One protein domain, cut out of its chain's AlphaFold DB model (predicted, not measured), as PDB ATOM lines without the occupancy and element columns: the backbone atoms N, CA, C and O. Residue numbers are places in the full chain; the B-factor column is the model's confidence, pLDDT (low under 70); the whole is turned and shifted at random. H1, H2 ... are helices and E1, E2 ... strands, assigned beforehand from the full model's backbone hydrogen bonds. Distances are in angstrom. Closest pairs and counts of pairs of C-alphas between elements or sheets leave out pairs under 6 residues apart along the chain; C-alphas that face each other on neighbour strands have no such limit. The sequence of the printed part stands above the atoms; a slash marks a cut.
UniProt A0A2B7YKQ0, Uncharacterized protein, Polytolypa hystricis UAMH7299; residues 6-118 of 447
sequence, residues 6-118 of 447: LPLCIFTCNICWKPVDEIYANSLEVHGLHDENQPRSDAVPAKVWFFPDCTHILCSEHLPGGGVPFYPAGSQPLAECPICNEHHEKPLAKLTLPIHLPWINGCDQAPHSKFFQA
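AT A GLANCE: This is residues 6 to 118 of the 447 residues of an uncharacterized protein of Polytolypa hystricis UAMH7299 (UniProt A0A2B7YKQ0). With little regular structure, mostly loops surround a small three-stranded sheet in the middle; H1, H2 and H4 cluster on one side, H3 lies far toward the other. The printed 113 residues, 30 in named elements, run H1 H2 E1 E2 H3 E3 H4, class mixed; the sheet, E2 E1 E3, is antiparallel. The whole is compact: radius of gyration of the C-alphas 13.8 A, spans 42 by 36 by 25 A.

IN THESE COORDINATES: Find C-alpha 6 at (276.110, 172.083, 373.786), where H1, residues 6 to 10, begins. Then come H2, 20 to 25, 8.5 A long; E1, 48 to 50; E2, 57 to 59; H3, 82 to 87, 8.8 A long; E3, 97 to 99; and H4, 101 to 104, ending at (277.256, 174.204, 364.800).

HOW THE PARTS SIT: In the hairpin E1 and E2, find N 49 and O 58 2.8 A apart; between antiparallel E1 and E3, N 50 and O 97 are 2.9 A apart. E2, H3 and E3 make a split strand-helix-strand unit, its strands running the same way with E1 between, its crossover right-handed. H2 only grazes the sheet, with residues 20 to 24. H2 and H4 only just touch, with 3 pairs of C-alphas within 8 A, the closest Asp 21 and Leu 101, 7.4 A. H1 is close to H2 but not clearly touching: the closest C-alphas, Leu 8 and Val 20, are 6.1 A apart. Every O i to N i+4 pair is within hydrogen-bond range in H1 and H2, 1 of 2 in H3; H4 is too short for one.

THE WHOLE: The printed part has no cut; H2 to E1 and E2 to H3 are long links. Low-confidence residues, pLDDT under 70, include 27 to 44 and 101 to 113.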
ATOM      1  N   LEU A   6     275.952 170.767 373.156       63.69
ATOM      2  CA  LEU A   6     276.110 172.083 373.786       63.69
ATOM      3  C   LEU A   6     275.745 173.256 372.849       63.69
ATOM      4  O   LEU A   6     275.030 174.156 373.292       63.69
ATOM      5  N   PRO A   7     276.154 173.257 371.563       65.69
ATOM      6  CA  PRO A   7     275.767 174.311 370.627       65.69
ATOM      7  C   PRO A   7     274.250 174.429 370.427       65.69
ATOM      8  O   PRO A   7     273.741 175.531 370.234       65.69
ATOM      9  N   LEU A   8     273.526 173.307 370.501       69.38
ATOM     10  CA  LEU A   8     272.077 173.261 370.285       69.38
ATOM     11  C   LEU A   8     271.306 173.945 371.419       69.38
ATOM     12  O   LEU A   8     270.309 174.618 371.171       69.38
ATOM     13  N   CYS A   9     271.802 173.836 372.654       75.25
ATOM     14  CA  CYS A   9     271.190 174.477 373.818       75.25
ATOM     15  C   CYS A   9     271.465 175.989 373.882       75.25
ATOM     16  O   CYS A   9     270.648 176.745 374.405       75.25
ATOM     17  N   ILE A  10     272.629 176.433 373.391       79.50
ATOM     18  CA  ILE A  10     273.049 177.842 373.462       79.50
ATOM     19  C   ILE A  10     272.354 178.676 372.384       79.50
ATOM     20  O   ILE A  10     272.037 179.839 372.621       79.50
ATOM     21  N   PHE A  11     272.058 178.106 371.218       83.69
ATOM     22  CA  PHE A  11     271.316 178.835 370.199       83.69
ATOM     23  C   PHE A  11     269.826 178.526 370.268       83.69
ATOM     24  O   PHE A  11     269.312 177.637 369.590       83.69
ATOM     25  N   THR A  12     269.122 179.309 371.077       89.94
ATOM     26  CA  THR A  12     267.659 179.333 371.119       89.94
ATOM     27  C   THR A  12     267.155 180.702 370.700       89.94
ATOM     28  O   THR A  12     267.745 181.728 371.036       89.94
ATOM     29  N   CYS A  13     266.050 180.744 369.957       92.62
ATOM     30  CA  CYS A  13     265.430 182.019 369.619       92.62
ATOM     31  C   CYS A  13     264.942 182.723 370.893       92.62
ATOM     32  O   CYS A  13     264.216 182.141 371.690       92.62
ATOM     33  N   ASN A  14     265.251 184.002 371.059       93.31
ATOM     34  CA  ASN A  14     264.860 184.777 372.232       93.31
ATOM     35  C   ASN A  14     263.338 184.928 372.413       93.31
ATOM     36  O   ASN A  14     262.895 185.161 373.537       93.31
ATOM     37  N   ILE A  15     262.550 184.773 371.342       92.62
ATOM     38  CA  ILE A  15     261.091 184.966 371.361       92.62
ATOM     39  C   ILE A  15     260.348 183.633 371.520       92.62
ATOM     40  O   ILE A  15     259.653 183.443 372.517       92.62
ATOM     41  N   CYS A  16     260.510 182.678 370.595       93.19
ATOM     42  CA  CYS A  16     259.820 181.381 370.699       93.19
ATOM     43  C   CYS A  16     260.563 180.320 371.513       93.19
ATOM     44  O   CYS A  16     259.992 179.267 371.787       93.19
ATOM     45  N   TRP A  17     261.825 180.571 371.872       93.56
ATOM     46  CA  TRP A  17     262.706 179.667 372.625       93.56
ATOM     47  C   TRP A  17     263.013 178.340 371.936       93.56
ATOM     48  O   TRP A  17     263.682 177.495 372.523       93.56
ATOM     49  N   LYS A  18     262.592 178.179 370.677       91.75
ATOM     50  CA  LYS A  18     262.944 177.009 369.880       91.75
ATOM     51  C   LYS A  18     264.464 176.946 369.688       91.75
ATOM     52  O   LYS A  18     265.065 177.986 369.374       91.75
ATOM     53  N   PRO A  19     265.076 175.768 369.869       89.56
ATOM     54  CA  PRO A  19     266.480 175.556 369.558       89.56
ATOM     55  C   PRO A  19     266.710 175.542 368.042       89.56
ATOM     56  O   PRO A  19     265.783 175.361 367.243       89.56
ATOM     57  N   VAL A  20     267.954 175.801 367.631       86.94
ATOM     58  CA  VAL A  20     268.321 175.907 366.212       86.94
ATOM     59  C   VAL A  20     267.996 174.632 365.429       86.94
ATOM     60  O   VAL A  20     267.447 174.732 364.336       86.94
ATOM     61  N   ASP A  21     268.270 173.444 365.962       85.56
ATOM     62  CA  ASP A  21     267.946 172.175 365.295       85.56
ATOM     63  C   ASP A  21     266.465 172.071 364.926       85.56
ATOM     64  O   ASP A  21     266.143 171.737 363.788       85.56
ATOM     65  N   GLU A  22     265.562 172.439 365.829       88.44
ATOM     66  CA  GLU A  22     264.128 172.408 365.555       88.44
ATOM     67  C   GLU A  22     263.700 173.450 364.513       88.44
ATOM     68  O   GLU A  22     262.873 173.168 363.641       88.44
ATOM     69  N   ILE A  23     264.289 174.648 364.553       88.12
ATOM     70  CA  ILE A  23     264.016 175.706 363.566       88.12
ATOM     71  C   ILE A  23     264.370 175.228 362.147       88.12
ATOM     72  O   ILE A  23     263.688 175.557 361.166       88.12
ATOM     73  N   TYR A  24     265.420 174.419 362.027       84.75
ATOM     74  CA  TYR A  24     265.865 173.867 360.755       84.75
ATOM     75  C   TYR A  24     265.319 172.469 360.435       84.75
ATOM     76  O   TYR A  24     265.365 172.091 359.266       84.75
ATOM     77  N   ALA A  25     264.722 171.747 361.388       84.31
ATOM     78  CA  ALA A  25     264.153 170.410 361.173       84.31
ATOM     79  C   ALA A  25     263.101 170.380 360.049       84.31
ATOM     80  O   ALA A  25     262.984 169.395 359.330       84.31
ATOM     81  N   ASN A  26     262.385 171.493 359.851       70.31
ATOM     82  CA  ASN A  26     261.386 171.661 358.790       70.31
ATOM     83  C   ASN A  26     261.892 172.540 357.629       70.31
ATOM     84  O   ASN A  26     261.114 173.246 356.982       70.31
ATOM     85  N   SER A  27     263.206 172.623 357.403       65.94
ATOM     86  CA  SER A  27     263.736 173.328 356.233       65.94
ATOM     87  C   SER A  27     263.535 172.495 354.973       65.94
ATOM     88  O   SER A  27     264.161 171.463 354.779       65.94
ATOM     89  N   LEU A  28     262.618 172.956 354.120       59.97
ATOM     90  CA  LEU A  28     262.604 172.548 352.724       59.97
ATOM     91  C   LEU A  28     263.889 173.072 352.087       59.97
ATOM     92  O   LEU A  28     264.226 174.247 352.257       59.97
ATOM     93  N   GLU A  29     264.596 172.208 351.369       58.88
ATOM     94  CA  GLU A  29     265.698 172.617 350.509       58.88
ATOM     95  C   GLU A  29     265.145 173.599 349.471       58.88
ATOM     96  O   GLU A  29     264.329 173.245 348.618       58.88
ATOM     97  N   VAL A  30     265.528 174.870 349.582       55.91
ATOM     98  CA  VAL A  30     265.107 175.890 348.623       55.91
ATOM     99  C   VAL A  30     266.153 175.944 347.524       55.91
ATOM    100  O   VAL A  30     267.224 176.521 347.689       55.91
ATOM    101  N   HIS A  31     265.845 175.349 346.378       51.81
ATOM    102  CA  HIS A  31     266.680 175.493 345.191       51.81
ATOM    103  C   HIS A  31     266.501 176.905 344.610       51.81
ATOM    104  O   HIS A  31     265.400 177.278 344.203       51.81
ATOM    105  N   GLY A  32     267.577 177.696 344.568       52.97
ATOM    106  CA  GLY A  32     267.617 178.988 343.863       52.97
ATOM    107  C   GLY A  32     267.901 180.231 344.714       52.97
ATOM    108  O   GLY A  32     268.162 181.284 344.141       52.97
ATOM    109  N   LEU A  33     267.914 180.125 346.048       57.06
ATOM    110  CA  LEU A  33     268.403 181.180 346.944       57.06
ATOM    111  C   LEU A  33     269.742 180.731 347.533       57.06
ATOM    112  O   LEU A  33     269.776 179.953 348.480       57.06
ATOM    113  N   HIS A  34     270.841 181.179 346.927       55.22
ATOM    114  CA  HIS A  34     272.190 180.842 347.372       55.22
ATOM    115  C   HIS A  34     272.795 181.989 348.179       55.22
ATOM    116  O   HIS A  34     272.862 183.116 347.692       55.22
ATOM    117  N   ASP A  35     273.284 181.677 349.376       58.81
ATOM    118  CA  ASP A  35     274.281 182.501 350.054       58.81
ATOM    119  C   ASP A  35     275.653 182.162 349.450       58.81
ATOM    120  O   ASP A  35     276.051 180.995 349.418       58.81
ATOM    121  N   GLU A  36     276.359 183.162 348.917       58.03
ATOM    122  CA  GLU A  36     277.690 182.977 348.319       58.03
ATOM    123  C   GLU A  36     278.734 182.526 349.350       58.03
ATOM    124  O   GLU A  36     279.760 181.956 348.975       58.03
ATOM    125  N   ASN A  37     278.455 182.714 350.645       56.69
ATOM    126  CA  ASN A  37     279.322 182.269 351.734       56.69
ATOM    127  C   ASN A  37     279.195 180.765 352.035       56.69
ATOM    128  O   ASN A  37     279.923 180.250 352.887       56.69
ATOM    129  N   GLN A  38     278.302 180.039 351.351       56.66
ATOM    130  CA  GLN A  38     278.120 178.600 351.526       56.66
ATOM    131  C   GLN A  38     278.556 177.824 350.266       56.66
ATOM    132  O   GLN A  38     278.158 178.176 349.153       56.66
ATOM    133  N   PRO A  39     279.354 176.743 350.395       51.78
ATOM    134  CA  PRO A  39     279.740 175.924 349.246       51.78
ATOM    135  C   PRO A  39     278.501 175.333 348.540       51.78
ATOM    136  O   PRO A  39     277.591 174.807 349.179       51.78
ATOM    137  N   ARG A  40     278.450 175.476 347.208       52.59
ATOM    138  CA  ARG A  40     277.277 175.221 346.344       52.59
ATOM    139  C   ARG A  40     276.799 173.758 346.317       52.59
ATOM    140  O   ARG A  40     277.533 172.907 345.837       52.59
ATOM    141  N   SER A  41     275.536 173.539 346.690       47.47
ATOM    142  CA  SER A  41     274.399 173.081 345.839       47.47
ATOM    143  C   SER A  41     273.151 172.816 346.693       47.47
ATOM    144  O   SER A  41     272.033 172.946 346.206       47.47
ATOM    145  N   ASP A  42     273.362 172.566 347.990       54.38
ATOM    146  CA  ASP A  42     272.328 172.153 348.953       54.38
ATOM    147  C   ASP A  42     272.242 173.160 350.119       54.38
ATOM    148  O   ASP A  42     272.055 172.818 351.288       54.38
ATOM    149  N   ALA A  43     272.478 174.439 349.812       60.12
ATOM    150  CA  ALA A  43     272.577 175.501 350.806       60.12
ATOM    151  C   ALA A  43     271.208 175.756 351.452       60.12
ATOM    152  O   ALA A  43     270.313 176.343 350.847       60.12
ATOM    153  N   VAL A  44     271.042 175.311 352.699       67.75
ATOM    154  CA  VAL A  44     269.868 175.657 353.502       67.75
ATOM    155  C   VAL A  44     269.964 177.141 353.874       67.75
ATOM    156  O   VAL A  44     270.929 177.526 354.547       67.75
ATOM    157  N   PRO A  45     268.986 177.979 353.474       73.88
ATOM    158  CA  PRO A  45     269.023 179.403 353.775       73.88
ATOM    159  C   PRO A  45     269.057 179.628 355.286       73.88
ATOM    160  O   PRO A  45     268.434 178.882 356.048       73.88
ATOM    161  N   ALA A  46     269.769 180.670 355.719       79.62
ATOM    162  CA  ALA A  46     269.843 181.028 357.127       79.62
ATOM    163  C   ALA A  46     268.439 181.300 357.686       79.62
ATOM    164  O   ALA A  46     267.728 182.196 357.235       79.62
ATOM    165  N   LYS A  47     268.038 180.512 358.682       85.50
ATOM    166  CA  LYS A  47     266.774 180.675 359.403       85.50
ATOM    167  C   LYS A  47     266.943 181.344 360.755       85.50
ATOM    168  O   LYS A  47     265.935 181.756 361.329       85.50
ATOM    169  N   VAL A  48     268.163 181.434 361.267       87.69
ATOM    170  CA  VAL A  48     268.471 181.977 362.590       87.69
ATOM    171  C   VAL A  48     269.541 183.044 362.459       87.69
ATOM    172  O   VAL A  48     270.455 182.908 361.655       87.69
ATOM    173  N   TRP A  49     269.403 184.104 363.242       87.69
ATOM    174  CA  TRP A  49     270.166 185.334 363.112       87.69
ATOM    175  C   TRP A  49     270.651 185.775 364.487       87.69
ATOM    176  O   TRP A  49     269.855 185.862 365.422       87.69
ATOM    177  N   PHE A  50     271.947 186.036 364.606       87.31
ATOM    178  CA  PHE A  50     272.587 186.548 365.812       87.31
ATOM    179  C   PHE A  50     272.916 188.027 365.646       87.31
ATOM    180  O   PHE A  50     273.462 188.432 364.619       87.31
ATOM    181  N   PHE A  51     272.612 188.822 366.666       86.81
ATOM    182  CA  PHE A  51     272.893 190.251 366.708       86.81
ATOM    183  C   PHE A  51     274.075 190.501 367.654       86.81
ATOM    184  O   PHE A  51     273.879 190.457 368.869       86.81
ATOM    185  N   PRO A  52     275.298 190.757 367.154       81.62
ATOM    186  CA  PRO A  52     276.489 190.837 368.003       81.62
ATOM    187  C   PRO A  52     276.424 191.942 369.063       81.62
ATOM    188  O   PRO A  52     276.865 191.731 370.188       81.62
ATOM    189  N   ASP A  53     275.818 193.086 368.729       82.69
ATOM    190  CA  ASP A  53     275.775 194.257 369.615       82.69
ATOM    191  C   ASP A  53     274.850 194.065 370.830       82.69
ATOM    192  O   ASP A  53     275.032 194.714 371.858       82.69
ATOM    193  N   CYS A  54     273.840 193.194 370.723       85.62
ATOM    194  CA  CYS A  54     272.849 192.964 371.783       85.62
ATOM    195  C   CYS A  54     272.701 191.499 372.205       85.62
ATOM    196  O   CYS A  54     271.862 191.198 373.047       85.62
ATOM    197  N   THR A  55     273.491 190.604 371.606       85.69
ATOM    198  CA  THR A  55     273.536 189.150 371.827       85.69
ATOM    199  C   THR A  55     272.205 188.405 371.665       85.69
ATOM    200  O   THR A  55     272.101 187.223 371.995       85.69
ATOM    201  N   HIS A  56     271.180 189.051 371.109       88.81
ATOM    202  CA  HIS A  56     269.909 188.405 370.812       88.81
ATOM    203  C   HIS A  56     270.029 187.465 369.609       88.81
ATOM    204  O   HIS A  56     270.686 187.770 368.614       88.81
ATOM    205  N   ILE A  57     269.345 186.326 369.693       90.19
ATOM    206  CA  ILE A  57     269.203 185.345 368.623       90.19
ATOM    207  C   ILE A  57     267.741 185.283 368.209       90.19
ATOM    208  O   ILE A  57     266.848 185.105 369.038       90.19
ATOM    209  N   LEU A  58     267.468 185.374 366.915       91.62
ATOM    210  CA  LEU A  58     266.110 185.368 366.391       91.62
ATOM    211  C   LEU A  58     265.975 184.398 365.235       91.62
ATOM    212  O   LEU A  58     266.831 184.347 364.356       91.62
ATOM    213  N   CYS A  59     264.890 183.626 365.223       91.94
ATOM    214  CA  CYS A  59     264.523 182.887 364.027       91.94
ATOM    215  C   CYS A  59     263.805 183.811 363.038       91.94
ATOM    216  O   CYS A  59     263.260 184.849 363.413       91.94
ATOM    217  N   SER A  60     263.787 183.415 361.770       89.25
ATOM    218  CA  SER A  60     263.244 184.224 360.674       89.25
ATOM    219  C   SER A  60     261.753 184.516 360.844       89.25
ATOM    220  O   SER A  60     261.306 185.587 360.460       89.25
ATOM    221  N   GLU A  61     261.003 183.631 361.514       90.75
ATOM    222  CA  GLU A  61     259.591 183.859 361.865       90.75
ATOM    223  C   GLU A  61     259.391 185.080 362.776       90.75
ATOM    224  O   GLU A  61     258.334 185.702 362.740       90.75
ATOM    225  N   HIS A  62     260.403 185.430 363.578       91.38
ATOM    226  CA  HIS A  62     260.366 186.578 364.484       91.38
ATOM    227  C   HIS A  62     261.200 187.761 363.991       91.38
ATOM    228  O   HIS A  62     261.357 188.738 364.722       91.38
ATOM    229  N   LEU A  63     261.738 187.694 362.772       88.06
ATOM    230  CA  LEU A  63     262.277 188.874 362.116       88.06
ATOM    231  C   LEU A  63     261.159 189.640 361.397       88.06
ATOM    232  O   LEU A  63     260.254 189.019 360.828       88.06
ATOM    233  N   PRO A  64     261.208 190.982 361.368       82.50
ATOM    234  CA  PRO A  64     260.226 191.779 360.649       82.50
ATOM    235  C   PRO A  64     260.249 191.409 359.163       82.50
ATOM    236  O   PRO A  64     261.299 191.439 358.529       82.50
ATOM    237  N   GLY A  65     259.095 191.039 358.606       81.06
ATOM    238  CA  GLY A  65     259.003 190.589 357.213       81.06
ATOM    239  C   GLY A  65     259.342 189.111 356.978       81.06
ATOM    240  O   GLY A  65     259.367 188.687 355.826       81.06
ATOM    241  N   GLY A  66     259.552 188.310 358.031       75.62
ATOM    242  CA  GLY A  66     259.724 186.853 357.924       75.62
ATOM    243  C   GLY A  66     261.130 186.391 357.523       75.62
ATOM    244  O   GLY A  66     261.321 185.221 357.194       75.62
ATOM    245  N   GLY A  67     262.111 187.294 357.537       74.31
ATOM    246  CA  GLY A  67     263.508 187.034 357.198       74.31
ATOM    247  C   GLY A  67     264.301 188.337 357.127       74.31
ATOM    248  O   GLY A  67     263.726 189.420 357.213       74.31
ATOM    249  N   VAL A  68     265.623 188.247 356.979       69.38
ATOM    250  CA  VAL A  68     266.427 189.450 356.720       69.38
ATOM    251  C   VAL A  68     266.163 189.941 355.289       69.38
ATOM    252  O   VAL A  68     266.031 189.108 354.387       69.38
ATOM    253  N   PRO A  69     266.078 191.268 355.054       69.44
ATOM    254  CA  PRO A  69     265.962 191.825 353.713       69.44
ATOM    255  C   PRO A  69     267.044 191.311 352.760       69.44
ATOM    256  O   PRO A  69     268.171 191.037 353.172       69.44
ATOM    257  N   PHE A  70     266.719 191.239 351.468       71.62
ATOM    258  CA  PHE A  70     267.713 190.941 350.439       71.62
ATOM    259  C   PHE A  70     268.859 191.954 350.499       71.62
ATOM    260  O   PHE A  70     268.630 193.165 350.515       71.62
ATOM    261  N   TYR A  71     270.085 191.444 350.504       72.06
ATOM    262  CA  TYR A  71     271.303 192.235 350.550       72.06
ATOM    263  C   TYR A  71     272.161 191.940 349.308       72.06
ATOM    264  O   TYR A  71     272.120 190.823 348.785       72.06
ATOM    265  N   PRO A  72     272.897 192.935 348.777       72.94
ATOM    266  CA  PRO A  72     273.815 192.718 347.662       72.94
ATOM    267  C   PRO A  72     274.838 191.614 347.946       72.94
ATOM    268  O   PRO A  72     275.315 191.479 349.076       72.94
ATOM    269  N   ALA A  73     275.237 190.886 346.902       70.44
ATOM    270  CA  ALA A  73     276.348 189.940 346.973       70.44
ATOM    271  C   ALA A  73     277.602 190.603 347.579       70.44
ATOM    272  O   ALA A  73     277.934 191.746 347.250       70.44
ATOM    273  N   GLY A  74     278.266 189.909 348.506       71.81
ATOM    274  CA  GLY A  74     279.437 190.414 349.232       71.81
ATOM    275  C   GLY A  74     279.153 191.438 350.342       71.81
ATOM    276  O   GLY A  74     280.092 191.880 351.002       71.81
ATOM    277  N   SER A  75     277.894 191.817 350.580       75.38
ATOM    278  CA  SER A  75     277.513 192.639 351.737       75.38
ATOM    279  C   SER A  75     276.984 191.780 352.886       75.38
ATOM    280  O   SER A  75     276.523 190.663 352.672       75.38
ATOM    281  N   GLN A  76     277.077 192.285 354.119       71.31
ATOM    282  CA  GLN A  76     276.504 191.592 355.271       71.31
ATOM    283  C   GLN A  76     275.005 191.899 355.399       71.31
ATOM    284  O   GLN A  76     274.597 193.042 355.167       71.31
ATOM    285  N   PRO A  77     274.195 190.910 355.806       75.81
ATOM    286  CA  PRO A  77     272.781 191.110 356.063       75.81
ATOM    287  C   PRO A  77     272.574 192.179 357.141       75.81
ATOM    288  O   PRO A  77     273.084 192.062 358.263       75.81
ATOM    289  N   LEU A  78     271.809 193.221 356.796       79.69
ATOM    290  CA  LEU A  78     271.452 194.285 357.725       79.69
ATOM    291  C   LEU A  78     269.987 194.171 358.139       79.69
ATOM    292  O   LEU A  78     269.081 194.265 357.311       79.69
ATOM    293  N   ALA A  79     269.763 194.008 359.437       82.56
ATOM    294  CA  ALA A  79     268.445 194.015 360.052       82.56
ATOM    295  C   ALA A  79     268.537 194.635 361.445       82.56
ATOM    296  O   ALA A  79     269.569 194.554 362.108       82.56
ATOM    297  N   GLU A  80     267.446 195.264 361.872       85.62
ATOM    298  CA  GLU A  80     267.315 195.789 363.228       85.62
ATOM    299  C   GLU A  80     266.805 194.697 364.166       85.62
ATOM    300  O   GLU A  80     265.996 193.861 363.758       85.62
ATOM    301  N   CYS A  81     267.267 194.694 365.418       87.44
ATOM    302  CA  CYS A  81     266.814 193.727 366.413       87.44
ATOM    303  C   CYS A  81     265.413 194.111 366.934       87.44
ATOM    304  O   CYS A  81     265.299 195.108 367.648       87.44
ATOM    305  N   PRO A  82     264.355 193.315 366.687       88.19
ATOM    306  CA  PRO A  82     263.001 193.546 367.201       88.19
ATOM    307  C   PRO A  82     262.939 193.717 368.717       88.19
ATOM    308  O   PRO A  82     262.265 194.617 369.201       88.19
ATOM    309  N   ILE A  83     263.698 192.910 369.467       88.81
ATOM    310  CA  ILE A  83     263.708 192.977 370.936       88.81
ATOM    311  C   ILE A  83     264.269 194.321 371.407       88.81
ATOM    312  O   ILE A  83     263.734 194.940 372.320       88.81
ATOM    313  N   CYS A  84     265.347 194.800 370.782       87.38
ATOM    314  CA  CYS A  84     265.912 196.098 371.135       87.38
ATOM    315  C   CYS A  84     265.018 197.249 370.665       87.38
ATOM    316  O   CYS A  84     264.851 198.214 371.405       87.38
ATOM    317  N   ASN A  85     264.422 197.137 369.479       87.12
ATOM    318  CA  ASN A  85     263.528 198.154 368.929       87.12
ATOM    319  C   ASN A  85     262.253 198.341 369.762       87.12
ATOM    320  O   ASN A  85     261.764 199.460 369.866       87.12
ATOM    321  N   GLU A  86     261.725 197.284 370.384       84.44
ATOM    322  CA  GLU A  86     260.575 197.395 371.292       84.44
ATOM    323  C   GLU A  86     260.912 198.131 372.599       84.44
ATOM    324  O   GLU A  86     260.035 198.735 373.217       84.44
ATOM    325  N   HIS A  87     262.176 198.093 373.032       77.88
ATOM    326  CA  HIS A  87     262.597 198.578 374.348       77.88
ATOM    327  C   HIS A  87     263.429 199.869 374.330       77.88
ATOM    328  O   HIS A  87     263.610 200.481 375.385       77.88
ATOM    329  N   HIS A  88     263.929 200.309 373.172       67.94
ATOM    330  CA  HIS A  88     264.806 201.474 373.062       67.94
ATOM    331  C   HIS A  88     264.270 202.536 372.096       67.94
ATOM    332  O   HIS A  88     263.813 202.239 371.000       67.94
ATOM    333  N   GLU A  89     264.445 203.811 372.465       56.38
ATOM    334  CA  GLU A  89     264.170 204.967 371.591       56.38
ATOM    335  C   GLU A  89     265.161 205.091 370.417       56.38
ATOM    336  O   GLU A  89     264.959 205.898 369.510       56.38
ATOM    337  N   LYS A  90     266.258 204.321 370.427       60.81
ATOM    338  CA  LYS A  90     267.258 204.296 369.355       60.81
ATOM    339  C   LYS A  90     267.449 202.862 368.856       60.81
ATOM    340  O   LYS A  90     267.758 202.006 369.686       60.81
ATOM    341  N   PRO A  91     267.335 202.609 367.538       58.72
ATOM    342  CA  PRO A  91     267.579 201.289 366.979       58.72
ATOM    343  C   PRO A  91     269.043 200.912 367.211       58.72
ATOM    344  O   PRO A  91     269.966 201.553 366.700       58.72
ATOM    345  N   LEU A  92     269.244 199.901 368.053       59.47
ATOM    346  CA  LEU A  92     270.536 199.288 368.337       59.47
ATOM    347  C   LEU A  92     270.672 198.040 367.465       59.47
ATOM    348  O   LEU A  92     269.762 197.214 367.412       59.47
ATOM    349  N   ALA A  93     271.843 197.922 366.843       60.31
ATOM    350  CA  ALA A  93     272.266 196.860 365.938       60.31
ATOM    351  C   ALA A  93     271.604 196.897 364.554       60.31
ATOM    352  O   ALA A  93     270.426 196.597 364.398       60.31
ATOM    353  N   LYS A  94     272.404 197.222 363.531       67.88
ATOM    354  CA  LYS A  94     272.066 196.943 362.125       67.88
ATOM    355  C   LYS A  94     272.708 195.653 361.632       67.88
ATOM    356  O   LYS A  94     272.370 195.212 360.546       67.88
ATOM    357  N   LEU A  95     273.646 195.077 362.384       65.12
ATOM    358  CA  LEU A  95     274.456 193.961 361.922       65.12
ATOM    359  C   LEU A  95     273.864 192.631 362.380       65.12
ATOM    360  O   LEU A  95     273.697 192.405 363.580       65.12
ATOM    361  N   THR A  96     273.599 191.742 361.426       70.44
ATOM    362  CA  THR A  96     273.184 190.370 361.716       70.44
ATOM    363  C   THR A  96     274.191 189.382 361.167       70.44
ATOM    364  O   THR A  96     274.671 189.522 360.045       70.44
ATOM    365  N   LEU A  97     274.511 188.374 361.972       77.19
ATOM    366  CA  LEU A  97     275.271 187.214 361.536       77.19
ATOM    367  C   LEU A  97     274.286 186.053 361.356       77.19
ATOM    368  O   LEU A  97     273.626 185.670 362.331       77.19
ATOM    369  N   PRO A  98     274.138 185.501 360.141       78.56
ATOM    370  CA  PRO A  98     273.335 184.302 359.952       78.56
ATOM    371  C   PRO A  98     273.964 183.143 360.730       78.56
ATOM    372  O   PRO A  98     275.173 182.978 360.715       78.56
ATOM    373  N   ILE A  99     273.170 182.328 361.420       76.00
ATOM    374  CA  ILE A  99     273.635 181.093 362.061       76.00
ATOM    375  C   ILE A  99     273.168 179.926 361.203       76.00
ATOM    376  O   ILE A  99     271.976 179.612 361.192       76.00
ATOM    377  N   HIS A 100     274.095 179.250 360.526       72.44
ATOM    378  CA  HIS A 100     273.798 178.052 359.738       72.44
ATOM    379  C   HIS A 100     274.041 176.767 360.546       72.44
ATOM    380  O   HIS A 100     274.963 176.701 361.356       72.44
ATOM    381  N   LEU A 101     273.266 175.704 360.286       64.50
ATOM    382  CA  LEU A 101     273.464 174.403 360.950       64.50
ATOM    383  C   LEU A 101     274.881 173.825 360.802       64.50
ATOM    384  O   LEU A 101     275.419 173.335 361.791       64.50
ATOM    385  N   PRO A 102     275.526 173.879 359.620       60.75
ATOM    386  CA  PRO A 102     276.896 173.394 359.474       60.75
ATOM    387  C   PRO A 102     277.895 174.103 360.400       60.75
ATOM    388  O   PRO A 102     278.883 173.496 360.802       60.75
ATOM    389  N   TRP A 103     277.625 175.352 360.803       62.31
ATOM    390  CA  TRP A 103     278.498 176.113 361.707       62.31
ATOM    391  C   TRP A 103     278.481 175.558 363.132       62.31
ATOM    392  O   TRP A 103     279.469 175.673 363.850       62.31
ATOM    393  N   ILE A 104     277.388 174.898 363.517       57.88
ATOM    394  CA  ILE A 104     277.256 174.204 364.800       57.88
ATOM    395  C   ILE A 104     278.125 172.932 364.841       57.88
ATOM    396  O   ILE A 104     278.576 172.532 365.913       57.88
ATOM    397  N   ASN A 105     278.440 172.348 363.677       54.69
ATOM    398  CA  ASN A 105     279.131 171.060 363.567       54.69
ATOM    399  C   ASN A 105     280.609 171.151 363.131       54.69
ATOM    400  O   ASN A 105     281.245 170.109 362.983       54.69
ATOM    401  N   GLY A 106     281.180 172.357 362.988       51.38
ATOM    402  CA  GLY A 106     282.638 172.550 362.923       51.38
ATOM    403  C   GLY A 106     283.171 173.408 361.773       51.38
ATOM    404  O   GLY A 106     283.849 172.880 360.897       51.38
ATOM    405  N   CYS A 107     282.953 174.730 361.792       41.88
ATOM    406  CA  CYS A 107     283.636 175.656 360.873       41.88
ATOM    407  C   CYS A 107     283.948 177.034 361.490       41.88
ATOM    408  O   CYS A 107     283.196 177.558 362.311       41.88
ATOM    409  N   ASP A 108     285.050 177.622 361.013       43.31
ATOM    410  CA  ASP A 108     285.805 178.769 361.552       43.31
ATOM    411  C   ASP A 108     285.123 180.154 361.467       43.31
ATOM    412  O   ASP A 108     285.706 181.151 361.887       43.31
ATOM    413  N   GLN A 109     283.895 180.241 360.942       50.78
ATOM    414  CA  GLN A 109     283.142 181.503 360.778       50.78
ATOM    415  C   GLN A 109     281.969 181.662 361.762       50.78
ATOM    416  O   GLN A 109     281.205 182.622 361.677       50.78
ATOM    417  N   ALA A 110     281.823 180.727 362.705       54.06
ATOM    418  CA  ALA A 110     280.826 180.789 363.768       54.06
ATOM    419  C   ALA A 110     281.012 182.041 364.662       54.06
ATOM    420  O   ALA A 110     282.104 182.624 364.683       54.06
ATOM    421  N   PRO A 111     279.988 182.446 365.451       61.00
ATOM    422  CA  PRO A 111     280.170 183.412 366.537       61.00
ATOM    423  C   PRO A 111     281.444 183.069 367.309       61.00
ATOM    424  O   PRO A 111     281.708 181.887 367.523       61.00
ATOM    425  N   HIS A 112     282.248 184.077 367.662       64.38
ATOM    426  CA  HIS A 112     283.600 183.891 368.203       64.38
ATOM    427  C   HIS A 112     283.657 182.668 369.127       64.38
ATOM    428  O   HIS A 112     282.845 182.569 370.042       64.38
ATOM    429  N   SER A 113     284.605 181.748 368.909       68.50
ATOM    430  CA  SER A 113     284.702 180.456 369.625       68.50
ATOM    431  C   SER A 113     284.536 180.549 371.153       68.50
ATOM    432  O   SER A 113     284.109 179.589 371.790       68.50
ATOM    433  N   LYS A 114     284.798 181.725 371.735       71.25
ATOM    434  CA  LYS A 114     284.514 182.097 373.122       71.25
ATOM    435  C   LYS A 114     283.044 181.886 373.541       71.25
ATOM    436  O   LYS A 114     282.821 181.455 374.661       71.25
ATOM    437  N   PHE A 115     282.055 182.104 372.668       69.19
ATOM    438  CA  PHE A 115     280.628 181.859 372.956       69.19
ATOM    439  C   PHE A 115     280.289 180.375 373.145       69.19
ATOM    440  O   PHE A 115     279.259 180.043 373.730       69.19
ATOM    441  N   PHE A 116     281.162 179.484 372.679       69.31
ATOM    442  CA  PHE A 116     281.027 178.034 372.814       69.31
ATOM    443  C   PHE A 116     281.893 177.455 373.928       69.31
ATOM    444  O   PHE A 116     281.705 176.311 374.337       69.31
ATOM    445  N   GLN A 117     282.866 178.227 374.407       70.62
ATOM    446  CA  GLN A 117     283.708 177.826 375.518       70.62
ATOM    447  C   GLN A 117     282.964 178.095 376.817       70.62
ATOM    448  O   GLN A 117     282.351 179.148 376.985       70.62
ATOM    449  N   ALA A 118     283.032 177.145 377.749       66.06
ATOM    450  CA  ALA A 118     282.588 177.406 379.108       66.06
ATOM    451  C   ALA A 118     283.320 178.665 379.613       66.06
ATOM    452  O   ALA A 118     284.552 178.728 379.506       66.06
TER     453      ALA A 118